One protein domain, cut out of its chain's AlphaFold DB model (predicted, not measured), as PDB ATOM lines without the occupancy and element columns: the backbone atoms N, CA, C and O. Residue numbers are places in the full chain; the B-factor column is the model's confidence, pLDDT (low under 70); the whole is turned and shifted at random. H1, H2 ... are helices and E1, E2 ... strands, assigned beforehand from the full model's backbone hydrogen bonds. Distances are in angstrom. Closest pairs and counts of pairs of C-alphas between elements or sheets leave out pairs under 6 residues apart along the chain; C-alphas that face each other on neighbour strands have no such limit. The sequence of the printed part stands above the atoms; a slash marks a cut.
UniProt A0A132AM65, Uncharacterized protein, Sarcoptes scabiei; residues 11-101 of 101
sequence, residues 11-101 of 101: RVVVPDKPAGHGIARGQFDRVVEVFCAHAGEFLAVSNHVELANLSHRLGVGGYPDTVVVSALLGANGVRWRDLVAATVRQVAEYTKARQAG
ATOM      1  N   ARG A  11     211.428 145.367 271.315       81.44
ATOM      2  CA  ARG A  11     211.378 145.149 272.765       81.44
ATOM      3  C   ARG A  11     212.775 144.780 273.271       81.44
ATOM      4  O   ARG A  11     213.238 143.677 273.003       81.44
ATOM      5  N   VAL A  12     213.400 145.678 274.035       90.31
ATOM      6  CA  VAL A  12     214.723 145.462 274.639       90.31
ATOM      7  C   VAL A  12     214.591 144.997 276.088       90.31
ATOM      8  O   VAL A  12     213.884 145.601 276.900       90.31
ATOM      9  N   VAL A  13     215.311 143.932 276.422       93.69
ATOM     10  CA  VAL A  13     215.560 143.475 277.790       93.69
ATOM     11  C   VAL A  13     216.835 144.137 278.306       93.69
ATOM     12  O   VAL A  13     217.899 143.981 277.708       93.69
ATOM     13  N   VAL A  14     216.741 144.853 279.429       93.31
ATOM     14  CA  VAL A  14     217.897 145.459 280.105       93.31
ATOM     15  C   VAL A  14     218.220 144.639 281.362       93.31
ATOM     16  O   VAL A  14     217.380 144.579 282.269       93.31
ATOM     17  N   PRO A  15     219.384 143.965 281.428       89.62
ATOM     18  CA  PRO A  15     219.801 143.234 282.619       89.62
ATOM     19  C   PRO A  15     220.238 144.196 283.732       89.62
ATOM     20  O   PRO A  15     220.453 145.386 283.502       89.62
ATOM     21  N   ASP A  16     220.408 143.670 284.944       88.81
ATOM     22  CA  ASP A  16     221.020 144.425 286.039       88.81
ATOM     23  C   ASP A  16     222.460 144.843 285.670       88.81
ATOM     24  O   ASP A  16     223.158 144.143 284.927       88.81
ATOM     25  N   LYS A  17     222.923 145.989 286.196       86.56
ATOM     26  CA  LYS A  17     224.276 146.500 285.922       86.56
ATOM     27  C   LYS A  17     225.328 145.427 286.247       86.56
ATOM     28  O   LYS A  17     225.373 144.976 287.395       86.56
ATOM     29  N   PRO A  18     226.233 145.077 285.313       80.00
ATOM     30  CA  PRO A  18     227.263 144.080 285.578       80.00
ATOM     31  C   PRO A  18     228.177 144.498 286.744       80.00
ATOM     32  O   PRO A  18     228.619 145.652 286.858       80.00
ATOM     33  N   ALA A  19     228.447 143.541 287.635       80.56
ATOM     34  CA  ALA A  19     229.364 143.698 288.761       80.56
ATOM     35  C   ALA A  19     230.827 143.501 288.319       80.56
ATOM     36  O   ALA A  19     231.103 142.842 287.318       80.56
ATOM     37  N   GLY A  20     231.780 144.080 289.056       75.44
ATOM     38  CA  GLY A  20     233.208 143.745 288.923       75.44
ATOM     39  C   GLY A  20     233.998 144.415 287.791       75.44
ATOM     40  O   GLY A  20     235.182 144.143 287.669       75.44
ATOM     41  N   HIS A  21     233.397 145.311 287.001       78.25
ATOM     42  CA  HIS A  21     234.064 145.930 285.836       78.25
ATOM     43  C   HIS A  21     234.339 147.437 285.993       78.25
ATOM     44  O   HIS A  21     234.630 148.123 285.020       78.25
ATOM     45  N   GLY A  22     234.194 147.988 287.205       80.94
ATOM     46  CA  GLY A  22     234.413 149.423 287.460       80.94
ATOM     47  C   GLY A  22     233.398 150.363 286.792       80.94
ATOM     48  O   GLY A  22     233.582 151.573 286.814       80.94
ATOM     49  N   ILE A  23     232.315 149.829 286.218       87.75
ATOM     50  CA  ILE A  23     231.311 150.617 285.494       87.75
ATOM     51  C   ILE A  23     230.495 151.454 286.481       87.75
ATOM     52  O   ILE A  23     229.739 150.909 287.304       87.75
ATOM     53  N   ALA A  24     230.630 152.774 286.369       90.06
ATOM     54  CA  ALA A  24     229.820 153.736 287.104       90.06
ATOM     55  C   ALA A  24     228.348 153.661 286.663       90.06
ATOM     56  O   ALA A  24     228.041 153.356 285.511       90.06
ATOM     57  N   ARG A  25     227.413 153.963 287.573       89.75
ATOM     58  CA  ARG A  25     225.970 153.856 287.285       89.75
ATOM     59  C   ARG A  25     225.535 154.754 286.121       89.75
ATOM     60  O   ARG A  25     224.909 154.258 285.198       89.75
ATOM     61  N   GLY A  26     225.971 156.015 286.107       91.38
ATOM     62  CA  GLY A  26     225.657 156.938 285.008       91.38
ATOM     63  C   GLY A  26     226.241 156.508 283.655       91.38
ATOM     64  O   GLY A  26     225.637 156.758 282.619       91.38
ATOM     65  N   GLN A  27     227.378 155.806 283.653       91.94
ATOM     66  CA  GLN A  27     227.945 155.236 282.431       91.94
ATOM     67  C   GLN A  27     227.103 154.062 281.920       91.94
ATOM     68  O   GLN A  27     226.816 153.992 280.729       91.94
ATOM     69  N   PHE A  28     226.657 153.175 282.815       94.25
ATOM     70  CA  PHE A  28     225.722 152.105 282.462       94.25
ATOM     71  C   PHE A  28     224.421 152.664 281.874       94.25
ATOM     72  O   PHE A  28     224.015 152.236 280.797       94.25
ATOM     73  N   ASP A  29     223.817 153.653 282.538       94.25
ATOM     74  CA  ASP A  29     222.565 154.270 282.089       94.25
ATOM     75  C   ASP A  29     222.723 154.909 280.696       94.25
ATOM     76  O   ASP A  29     221.873 154.700 279.830       94.25
ATOM     77  N   ARG A  30     223.855 155.584 280.434       95.81
ATOM     78  CA  ARG A  30     224.191 156.133 279.109       95.81
ATOM     79  C   ARG A  30     224.272 155.047 278.033       95.81
ATOM     80  O   ARG A  30     223.726 155.222 276.947       95.81
ATOM     81  N   VAL A  31     224.962 153.935 278.299       96.50
ATOM     82  CA  VAL A  31     225.087 152.847 277.309       96.50
ATOM     83  C   VAL A  31     223.729 152.193 277.046       96.50
ATOM     84  O   VAL A  31     223.414 151.900 275.895       96.50
ATOM     85  N   VAL A  32     222.904 152.009 278.082       95.56
ATOM     86  CA  VAL A  32     221.529 151.501 277.942       95.56
ATOM     87  C   VAL A  32     220.682 152.438 277.084       95.56
ATOM     88  O   VAL A  32     219.963 151.964 276.209       95.56
ATOM     89  N   GLU A  33     220.775 153.752 277.294       95.75
ATOM     90  CA  GLU A  33     220.055 154.746 276.493       95.75
ATOM     91  C   GLU A  33     220.432 154.659 275.007       95.75
ATOM     92  O   GLU A  33     219.548 154.515 274.159       95.75
ATOM     93  N   VAL A  34     221.733 154.651 274.698       97.00
ATOM     94  CA  VAL A  34     222.239 154.512 273.321       97.00
ATOM     95  C   VAL A  34     221.797 153.185 272.703       97.00
ATOM     96  O   VAL A  34     221.324 153.157 271.567       97.00
ATOM     97  N   PHE A  35     221.907 152.082 273.446       96.12
ATOM     98  CA  PHE A  35     221.489 150.771 272.962       96.12
ATOM     99  C   PHE A  35     219.993 150.738 272.655       96.12
ATOM    100  O   PHE A  35     219.602 150.257 271.598       96.12
ATOM    101  N   CYS A  36     219.148 151.262 273.547       94.81
ATOM    102  CA  CYS A  36     217.704 151.311 273.332       94.81
ATOM    103  C   CYS A  36     217.329 152.179 272.122       94.81
ATOM    104  O   CYS A  36     216.466 151.775 271.345       94.81
ATOM    105  N   ALA A  37     217.987 153.326 271.931       95.31
ATOM    106  CA  ALA A  37     217.750 154.202 270.783       95.31
ATOM    107  C   ALA A  37     218.116 153.536 269.442       95.31
ATOM    108  O   ALA A  37     217.423 153.733 268.447       95.31
ATOM    109  N   HIS A  38     219.159 152.700 269.433       95.94
ATOM    110  CA  HIS A  38     219.678 152.012 268.244       95.94
ATOM    111  C   HIS A  38     219.448 150.493 268.275       95.94
ATOM    112  O   HIS A  38     220.183 149.726 267.651       95.94
ATOM    113  N   ALA A  39     218.424 150.030 268.997       94.31
ATOM    114  CA  ALA A  39     218.234 148.606 269.271       94.31
ATOM    115  C   ALA A  39     218.070 147.772 267.993       94.31
ATOM    116  O   ALA A  39     218.594 146.666 267.907       94.31
ATOM    117  N   GLY A  40     217.396 148.314 266.974       94.38
ATOM    118  CA  GLY A  40     217.280 147.656 265.671       94.38
ATOM    119  C   GLY A  40     218.637 147.418 265.001       94.38
ATOM    120  O   GLY A  40     218.868 146.333 264.480       94.38
ATOM    121  N   GLU A  41     219.552 148.391 265.064       95.94
ATOM    122  CA  GLU A  41     220.903 148.260 264.502       95.94
ATOM    123  C   GLU A  41     221.738 147.255 265.296       95.94
ATOM    124  O   GLU A  41     222.353 146.371 264.706       95.94
ATOM    125  N   PHE A  42     221.724 147.343 266.631       96.00
ATOM    126  CA  PHE A  42     222.479 146.427 267.489       96.00
ATOM    127  C   PHE A  42     222.019 144.978 267.361       96.00
ATOM    128  O   PHE A  42     222.852 144.079 267.349       96.00
ATOM    129  N   LEU A  43     220.712 144.732 267.268       94.50
ATOM    130  CA  LEU A  43     220.175 143.374 267.166       94.50
ATOM    131  C   LEU A  43     220.302 142.788 265.751       94.50
ATOM    132  O   LEU A  43     220.197 141.574 265.594       94.50
ATOM    133  N   ALA A  44     220.549 143.626 264.741       94.00
ATOM    134  CA  ALA A  44     220.783 143.201 263.363       94.00
ATOM    135  C   ALA A  44     222.266 142.929 263.037       94.00
ATOM    136  O   ALA A  44     222.557 142.436 261.945       94.00
ATOM    137  N   VAL A  45     223.208 143.238 263.944       94.88
ATOM    138  CA  VAL A  45     224.639 142.991 263.694       94.88
ATOM    139  C   VAL A  45     224.886 141.509 263.452       94.88
ATOM    140  O   VAL A  45     224.452 140.649 264.219       94.88
ATOM    141  N   SER A  46     225.607 141.205 262.378       92.06
ATOM    142  CA  SER A  46     225.814 139.818 261.971       92.06
ATOM    143  C   SER A  46     227.162 139.279 262.422       92.06
ATOM    144  O   SER A  46     227.343 138.069 262.484       92.06
ATOM    145  N   ASN A  47     228.120 140.150 262.749       95.38
ATOM    146  CA  ASN A  47     229.468 139.746 263.127       95.38
ATOM    147  C   ASN A  47     230.151 140.760 264.069       95.38
ATOM    148  O   ASN A  47     229.677 141.881 264.261       95.38
ATOM    149  N   HIS A  48     231.274 140.366 264.679       93.94
ATOM    150  CA  HIS A  48     231.921 141.193 265.709       93.94
ATOM    151  C   HIS A  48     232.576 142.478 265.170       93.94
ATOM    152  O   HIS A  48     232.728 143.439 265.921       93.94
ATOM    153  N   VAL A  49     232.951 142.516 263.886       94.19
ATOM    154  CA  VAL A  49     233.566 143.695 263.253       94.19
ATOM    155  C   VAL A  49     232.515 144.780 263.042       94.19
ATOM    156  O   VAL A  49     232.731 145.934 263.402       94.19
ATOM    157  N   GLU A  50     231.345 144.404 262.522       95.50
ATOM    158  CA  GLU A  50     230.188 145.300 262.404       95.50
ATOM    159  C   GLU A  50     229.778 145.864 263.761       95.50
ATOM    160  O   GLU A  50     229.569 147.069 263.892       95.50
ATOM    161  N   LEU A  51     229.732 145.011 264.787       96.50
ATOM    162  CA  LEU A  51     229.426 145.439 266.145       96.50
ATOM    163  C   LEU A  51     230.463 146.431 266.692       96.50
ATOM    164  O   LEU A  51     230.080 147.433 267.297       96.50
ATOM    165  N   ALA A  52     231.760 146.187 266.480       94.75
ATOM    166  CA  ALA A  52     232.815 147.101 266.915       94.75
ATOM    167  C   ALA A  52     232.692 148.468 266.224       94.75
ATOM    168  O   ALA A  52     232.742 149.504 266.889       94.75
ATOM    169  N   ASN A  53     232.444 148.473 264.911       96.31
ATOM    170  CA  ASN A  53     232.249 149.692 264.129       96.31
ATOM    171  C   ASN A  53     231.003 150.467 264.572       96.31
ATOM    172  O   ASN A  53     231.075 151.681 264.776       96.31
ATOM    173  N   LEU A  54     229.875 149.777 264.767       97.62
ATOM    174  CA  LEU A  54     228.639 150.381 265.264       97.62
ATOM    175  C   LEU A  54     228.847 150.990 266.655       97.62
ATOM    176  O   LEU A  54     228.522 152.154 266.876       97.62
ATOM    177  N   SER A  55     229.448 150.233 267.574       96.56
ATOM    178  CA  SER A  55     229.698 150.686 268.947       96.56
ATOM    179  C   SER A  55     230.632 151.895 268.977       96.56
ATOM    180  O   SER A  55     230.392 152.837 269.729       96.56
ATOM    181  N   HIS A  56     231.671 151.914 268.136       96.00
ATOM    182  CA  HIS A  56     232.560 153.066 268.002       96.00
ATOM    183  C   HIS A  56     231.816 154.297 267.464       96.00
ATOM    184  O   HIS A  56     231.886 155.363 268.072       96.00
ATOM    185  N   ARG A  57     231.039 154.137 266.384       97.44
ATOM    186  CA  ARG A  57     230.241 155.212 265.774       97.44
ATOM    187  C   ARG A  57     229.235 155.828 266.750       97.44
ATOM    188  O   ARG A  57     229.020 157.033 266.715       97.44
ATOM    189  N   LEU A  58     228.640 155.008 267.616       97.19
ATOM    190  CA  LEU A  58     227.665 155.434 268.626       97.19
ATOM    191  C   LEU A  58     228.307 155.867 269.959       97.19
ATOM    192  O   LEU A  58     227.600 156.203 270.907       97.19
ATOM    193  N   GLY A  59     229.640 155.867 270.057       96.38
ATOM    194  CA  GLY A  59     230.362 156.326 271.244       96.38
ATOM    195  C   GLY A  59     230.262 155.402 272.465       96.38
ATOM    196  O   GLY A  59     230.436 155.886 273.582       96.38
ATOM    197  N   VAL A  60     229.995 154.105 272.255       96.00
ATOM    198  CA  VAL A  60     229.896 153.039 273.283       96.00
ATOM    199  C   VAL A  60     230.824 151.845 272.988       96.00
ATOM    200  O   VAL A  60     230.571 150.712 273.390       96.00
ATOM    201  N   GLY A  61     231.902 152.079 272.234       88.75
ATOM    202  CA  GLY A  61     232.873 151.057 271.815       88.75
ATOM    203  C   GLY A  61     234.139 150.967 272.671       88.75
ATOM    204  O   GLY A  61     234.994 150.128 272.396       88.75
ATOM    205  N   GLY A  62     234.293 151.828 273.681       91.25
ATOM    206  CA  GLY A  62     235.442 151.811 274.588       91.25
ATOM    207  C   GLY A  62     235.239 150.849 275.757       91.25
ATOM    208  O   GLY A  62     234.112 150.552 276.138       91.25
ATOM    209  N   TYR A  63     236.322 150.374 276.372       88.25
ATOM    210  CA  TYR A  63     236.206 149.746 277.688       88.25
ATOM    211  C   TYR A  63     235.897 150.830 278.740       88.25
ATOM    212  O   TYR A  63     236.568 151.865 278.727       88.25
ATOM    213  N   PRO A  64     234.941 150.623 279.666       90.94
ATOM    214  CA  PRO A  64     234.173 149.394 279.911       90.94
ATOM    215  C   PRO A  64     232.799 149.282 279.207       90.94
ATOM    216  O   PRO A  64     232.082 148.313 279.454       90.94
ATOM    217  N   ASP A  65     232.409 150.213 278.332       93.75
ATOM    218  CA  ASP A  65     231.107 150.210 277.628       93.75
ATOM    219  C   ASP A  65     230.861 148.922 276.827       93.75
ATOM    220  O   ASP A  65     229.752 148.384 276.828       93.75
ATOM    221  N   THR A  66     231.909 148.367 276.214       91.81
ATOM    222  CA  THR A  66     231.847 147.102 275.457       91.81
ATOM    223  C   THR A  66     231.329 145.925 276.282       91.81
ATOM    224  O   THR A  66     230.656 145.040 275.745       91.81
ATOM    225  N   VAL A  67     231.584 145.918 277.594       92.06
ATOM    226  CA  VAL A  67     231.062 144.902 278.521       92.06
ATOM    227  C   VAL A  67     229.549 145.049 278.658       92.06
ATOM    228  O   VAL A  67     228.822 144.056 278.620       92.06
ATOM    229  N   VAL A  68     229.063 146.288 278.777       94.62
ATOM    230  CA  VAL A  68     227.631 146.592 278.885       94.62
ATOM    231  C   VAL A  68     226.910 146.237 277.587       94.62
ATOM    232  O   VAL A  68     225.896 145.546 277.634       94.62
ATOM    233  N   VAL A  69     227.459 146.627 276.431       95.19
ATOM    234  CA  VAL A  69     226.911 146.268 275.111       95.19
ATOM    235  C   VAL A  69     226.834 144.748 274.948       95.19
ATOM    236  O   VAL A  69     225.799 144.226 274.541       95.19
ATOM    237  N   SER A  70     227.881 144.014 275.334       92.44
ATOM    238  CA  SER A  70     227.887 142.546 275.259       92.44
ATOM    239  C   SER A  70     226.831 141.912 276.169       92.44
ATOM    240  O   SER A  70     226.154 140.967 275.764       92.44
ATOM    241  N   ALA A  71     226.653 142.441 277.384       92.94
ATOM    242  CA  ALA A  71     225.618 141.975 278.304       92.94
ATOM    243  C   ALA A  71     224.203 142.256 277.769       92.94
ATOM    244  O   ALA A  71     223.330 141.393 277.866       92.94
ATOM    245  N   LEU A  72     223.983 143.430 277.168       95.06
ATOM    246  CA  LEU A  72     222.715 143.803 276.535       95.06
ATOM    247  C   LEU A  72     222.400 142.903 275.339       95.06
ATOM    248  O   LEU A  72     221.297 142.370 275.254       95.06
ATOM    249  N   LEU A  73     223.367 142.659 274.457       95.44
ATOM    250  CA  LEU A  73     223.218 141.721 273.341       95.44
ATOM    251  C   LEU A  73     222.855 140.315 273.830       95.44
ATOM    252  O   LEU A  73     221.872 139.739 273.365       95.44
ATOM    253  N   GLY A  74     223.578 139.805 274.832       94.19
ATOM    254  CA  GLY A  74     223.304 138.503 275.439       94.19
ATOM    255  C   GLY A  74     221.901 138.408 276.043       94.19
ATOM    256  O   GLY A  74     221.196 137.429 275.805       94.19
ATOM    257  N   ALA A  75     221.461 139.446 276.759       94.81
ATOM    258  CA  ALA A  75     220.114 139.522 277.328       94.81
ATOM    259  C   ALA A  75     219.003 139.556 276.259       94.81
ATOM    260  O   ALA A  75     217.868 139.182 276.549       94.81
ATOM    261  N   ASN A  76     219.332 139.969 275.032       94.94
ATOM    262  CA  ASN A  76     218.422 140.037 273.889       94.94
ATOM    263  C   ASN A  76     218.671 138.920 272.855       94.94
ATOM    264  O   ASN A  76     218.210 139.009 271.721       94.94
ATOM    265  N   GLY A  77     219.370 137.847 273.247       93.06
ATOM    266  CA  GLY A  77     219.510 136.619 272.455       93.06
ATOM    267  C   GLY A  77     220.701 136.577 271.492       93.06
ATOM    268  O   GLY A  77     220.923 135.547 270.857       93.06
ATOM    269  N   VAL A  78     221.505 137.638 271.411       94.44
ATOM    270  CA  VAL A  78     222.713 137.678 270.575       94.44
ATOM    271  C   VAL A  78     223.911 137.184 271.386       94.44
ATOM    272  O   VAL A  78     224.328 137.807 272.360       94.44
ATOM    273  N   ARG A  79     224.499 136.053 270.985       91.81
ATOM    274  CA  ARG A  79     225.667 135.480 271.675       91.81
ATOM    275  C   ARG A  79     226.964 135.887 270.987       91.81
ATOM    276  O   ARG A  79     227.110 135.716 269.781       91.81
ATOM    277  N   TRP A  80     227.961 136.290 271.777       90.00
ATOM    278  CA  TRP A  80     229.288 136.665 271.269       90.00
ATOM    279  C   TRP A  80     229.936 135.584 270.388       90.00
ATOM    280  O   TRP A  80     230.500 135.884 269.339       90.00
ATOM    281  N   ARG A  81     229.801 134.307 270.772       92.19
ATOM    282  CA  ARG A  81     230.325 133.178 269.987       92.19
ATOM    283  C   ARG A  81     229.751 133.134 268.570       92.19
ATOM    284  O   ARG A  81     230.477 132.799 267.640       92.19
ATOM    285  N   ASP A  82     228.476 133.473 268.415       93.62
ATOM    286  CA  ASP A  82     227.802 133.415 267.121       93.62
ATOM    287  C   ASP A  82     228.294 134.566 266.218       93.62
ATOM    288  O   ASP A  82     228.561 134.344 265.038       93.62
ATOM    289  N   LEU A  83     228.568 135.748 266.790       94.88
ATOM    290  CA  LEU A  83     229.186 136.878 266.078       94.88
ATOM    291  C   LEU A  83     230.617 136.580 265.604       94.88
ATOM    292  O   LEU A  83     231.001 136.961 264.497       94.88
ATOM    293  N   VAL A  84     231.418 135.896 266.424       94.38
ATOM    294  CA  VAL A  84     232.774 135.465 266.036       94.38
ATOM    295  C   VAL A  84     232.707 134.408 264.934       94.38
ATOM    296  O   VAL A  84     233.416 134.520 263.933       94.38
ATOM    297  N   ALA A  85     231.833 133.408 265.081       95.44
ATOM    298  CA  ALA A  85     231.642 132.364 264.076       95.44
ATOM    299  C   ALA A  85     231.215 132.948 262.719       95.44
ATOM    300  O   ALA A  85     231.710 132.516 261.676       95.44
ATOM    301  N   ALA A  86     230.355 133.969 262.728       94.94
ATOM    302  CA  ALA A  86     229.956 134.678 261.522       94.94
ATOM    303  C   ALA A  86     231.133 135.386 260.836       94.94
ATOM    304  O   ALA A  86     231.275 135.268 259.619       94.94
ATOM    305  N   THR A  87     232.031 136.037 261.591       95.25
ATOM    306  CA  THR A  87     233.250 136.619 261.003       95.25
ATOM    307  C   THR A  87     234.137 135.558 260.372       95.25
ATOM    308  O   THR A  87     234.584 135.737 259.244       95.25
ATOM    309  N   VAL A  88     234.373 134.439 261.065       96.19
ATOM    310  CA  VAL A  88     235.197 133.344 260.528       96.19
ATOM    311  C   VAL A  88     234.609 132.824 259.217       96.19
ATOM    312  O   VAL A  88     235.340 132.657 258.242       96.19
ATOM    313  N   ARG A  89     233.286 132.628 259.162       94.25
ATOM    314  CA  ARG A  89     232.594 132.207 257.940       94.25
ATOM    315  C   ARG A  89     232.762 133.229 256.816       94.25
ATOM    316  O   ARG A  89     233.109 132.844 255.707       94.25
ATOM    317  N   GLN A  90     232.547 134.512 257.096       91.31
ATOM    318  CA  GLN A  90     232.669 135.577 256.099       91.31
ATOM    319  C   GLN A  90     234.092 135.681 255.538       91.31
ATOM    320  O   GLN A  90     234.266 135.795 254.326       91.31
ATOM    321  N   VAL A  91     235.107 135.591 256.401       93.31
ATOM    322  CA  VAL A  91     236.516 135.579 255.985       93.31
ATOM    323  C   VAL A  91     236.810 134.351 255.127       93.31
ATOM    324  O   VAL A  91     237.402 134.492 254.063       93.31
ATOM    325  N   ALA A  92     236.352 133.163 255.533       94.25
ATOM    326  CA  ALA A  92     236.558 131.939 254.764       94.25
ATOM    327  C   ALA A  92     235.940 132.019 253.358       94.25
ATOM    328  O   ALA A  92     236.590 131.642 252.384       94.25
ATOM    329  N   GLU A  93     234.716 132.539 253.230       92.31
ATOM    330  CA  GLU A  93     234.065 132.731 251.927       92.31
ATOM    331  C   GLU A  93     234.790 133.777 251.066       92.31
ATOM    332  O   GLU A  93     235.022 133.546 249.879       92.31
ATOM    333  N   TYR A  94     235.234 134.888 251.662       90.56
ATOM    334  CA  TYR A  94     236.026 135.901 250.961       90.56
ATOM    335  C   TYR A  94     237.362 135.344 250.441       90.56
ATOM    336  O   TYR A  94     237.747 135.601 249.299       90.56
ATOM    337  N   THR A  95     238.064 134.552 251.255       92.88
ATOM    338  CA  THR A  95     239.324 133.917 250.856       92.88
ATOM    339  C   THR A  95     239.118 132.930 249.709       92.88
ATOM    340  O   THR A  95     239.886 132.970 248.750       92.88
ATOM    341  N   LYS A  96     238.064 132.099 249.747       90.25
ATOM    342  CA  LYS A  96     237.727 131.185 248.639       90.25
ATOM    343  C   LYS A  96     237.460 131.944 247.338       90.25
ATOM    344  O   LYS A  96     237.997 131.571 246.301       90.25
ATOM    345  N   ALA A  97     236.677 133.025 247.397       89.19
ATOM    346  CA  ALA A  97     236.357 133.834 246.222       89.19
ATOM    347  C   ALA A  97     237.609 134.453 245.574       89.19
ATOM    348  O   ALA A  97     237.700 134.495 244.352       89.19
ATOM    349  N   ARG A  98     238.601 134.883 246.372       84.25
ATOM    350  CA  ARG A  98     239.880 135.413 245.857       84.25
ATOM    351  C   ARG A  98     240.846 134.359 245.326       84.25
ATOM    352  O   ARG A  98     241.764 134.727 244.613       84.25
ATOM    353  N   GLN A  99     240.711 133.096 245.718       73.06
ATOM    354  CA  GLN A  99     241.558 132.013 245.201       73.06
ATOM    355  C   GLN A  99     241.028 131.433 243.882       73.06
ATOM    356  O   GLN A  99     241.766 130.744 243.184       73.06
ATOM    357  N   ALA A 100     239.759 131.688 243.556       66.12
ATOM    358  CA  ALA A 100     239.090 131.189 242.357       66.12
ATOM    359  C   ALA A 100     239.124 132.163 241.160       66.12
ATOM    360  O   ALA A 100     238.574 131.831 240.111       66.12
ATOM    361  N   GLY A 101     239.730 133.346 241.312       53.06
ATOM    362  CA  GLY A 101     239.907 134.357 240.261       53.06
ATOM    363  C   GLY A 101     241.353 134.808 240.172       53.06
ATOM    364  O   GLY A 101     241.774 135.142 239.046       53.06
TER     365      GLY A 101
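This is residues 11 to 101 of the 101 residues of an uncharacterized protein of Sarcoptes scabiei (UniProt A0A132AM65). A compact head of helices has H1, H2 and H3 round H4, and residues 91 to 101, mostly the far part of H5, stick out as an arm. The printed part has 91 residues, mostly helix, in the order E1 H1 H2 H3 H4 H5; E1 pairs with no named strand. It is only just loose, close to compact, with a radius of gyration of the C-alphas of 14.9 A, spanning 52 by 26 by 22 A.

H5, residues 80 to 99, touches H3, residues 48 to 57, with residues 80 to 87 alone; the closest C-alphas, of His 48 and Leu 83, are 5.1 A apart. H4, residues 65 to 75, touches H1, residues 25 to 37, at a steep tilt of 57 degrees; the closest C-alphas, of Val 31 and Asp 65, are 6.6 A apart. H2, residues 39 to 44, touches no helix. In the five helices every O i to N i+4 pair is within hydrogen-bond range.

E1, residues 12 to 14, begins at C-alpha 12 (214.723, 145.462, 274.639). H5, 29.2 A long, ends at C-alpha 99 (241.558, 132.013, 245.201).

The printed part has no cut and no long link; pLDDT is under 70 at residues 100 to 101.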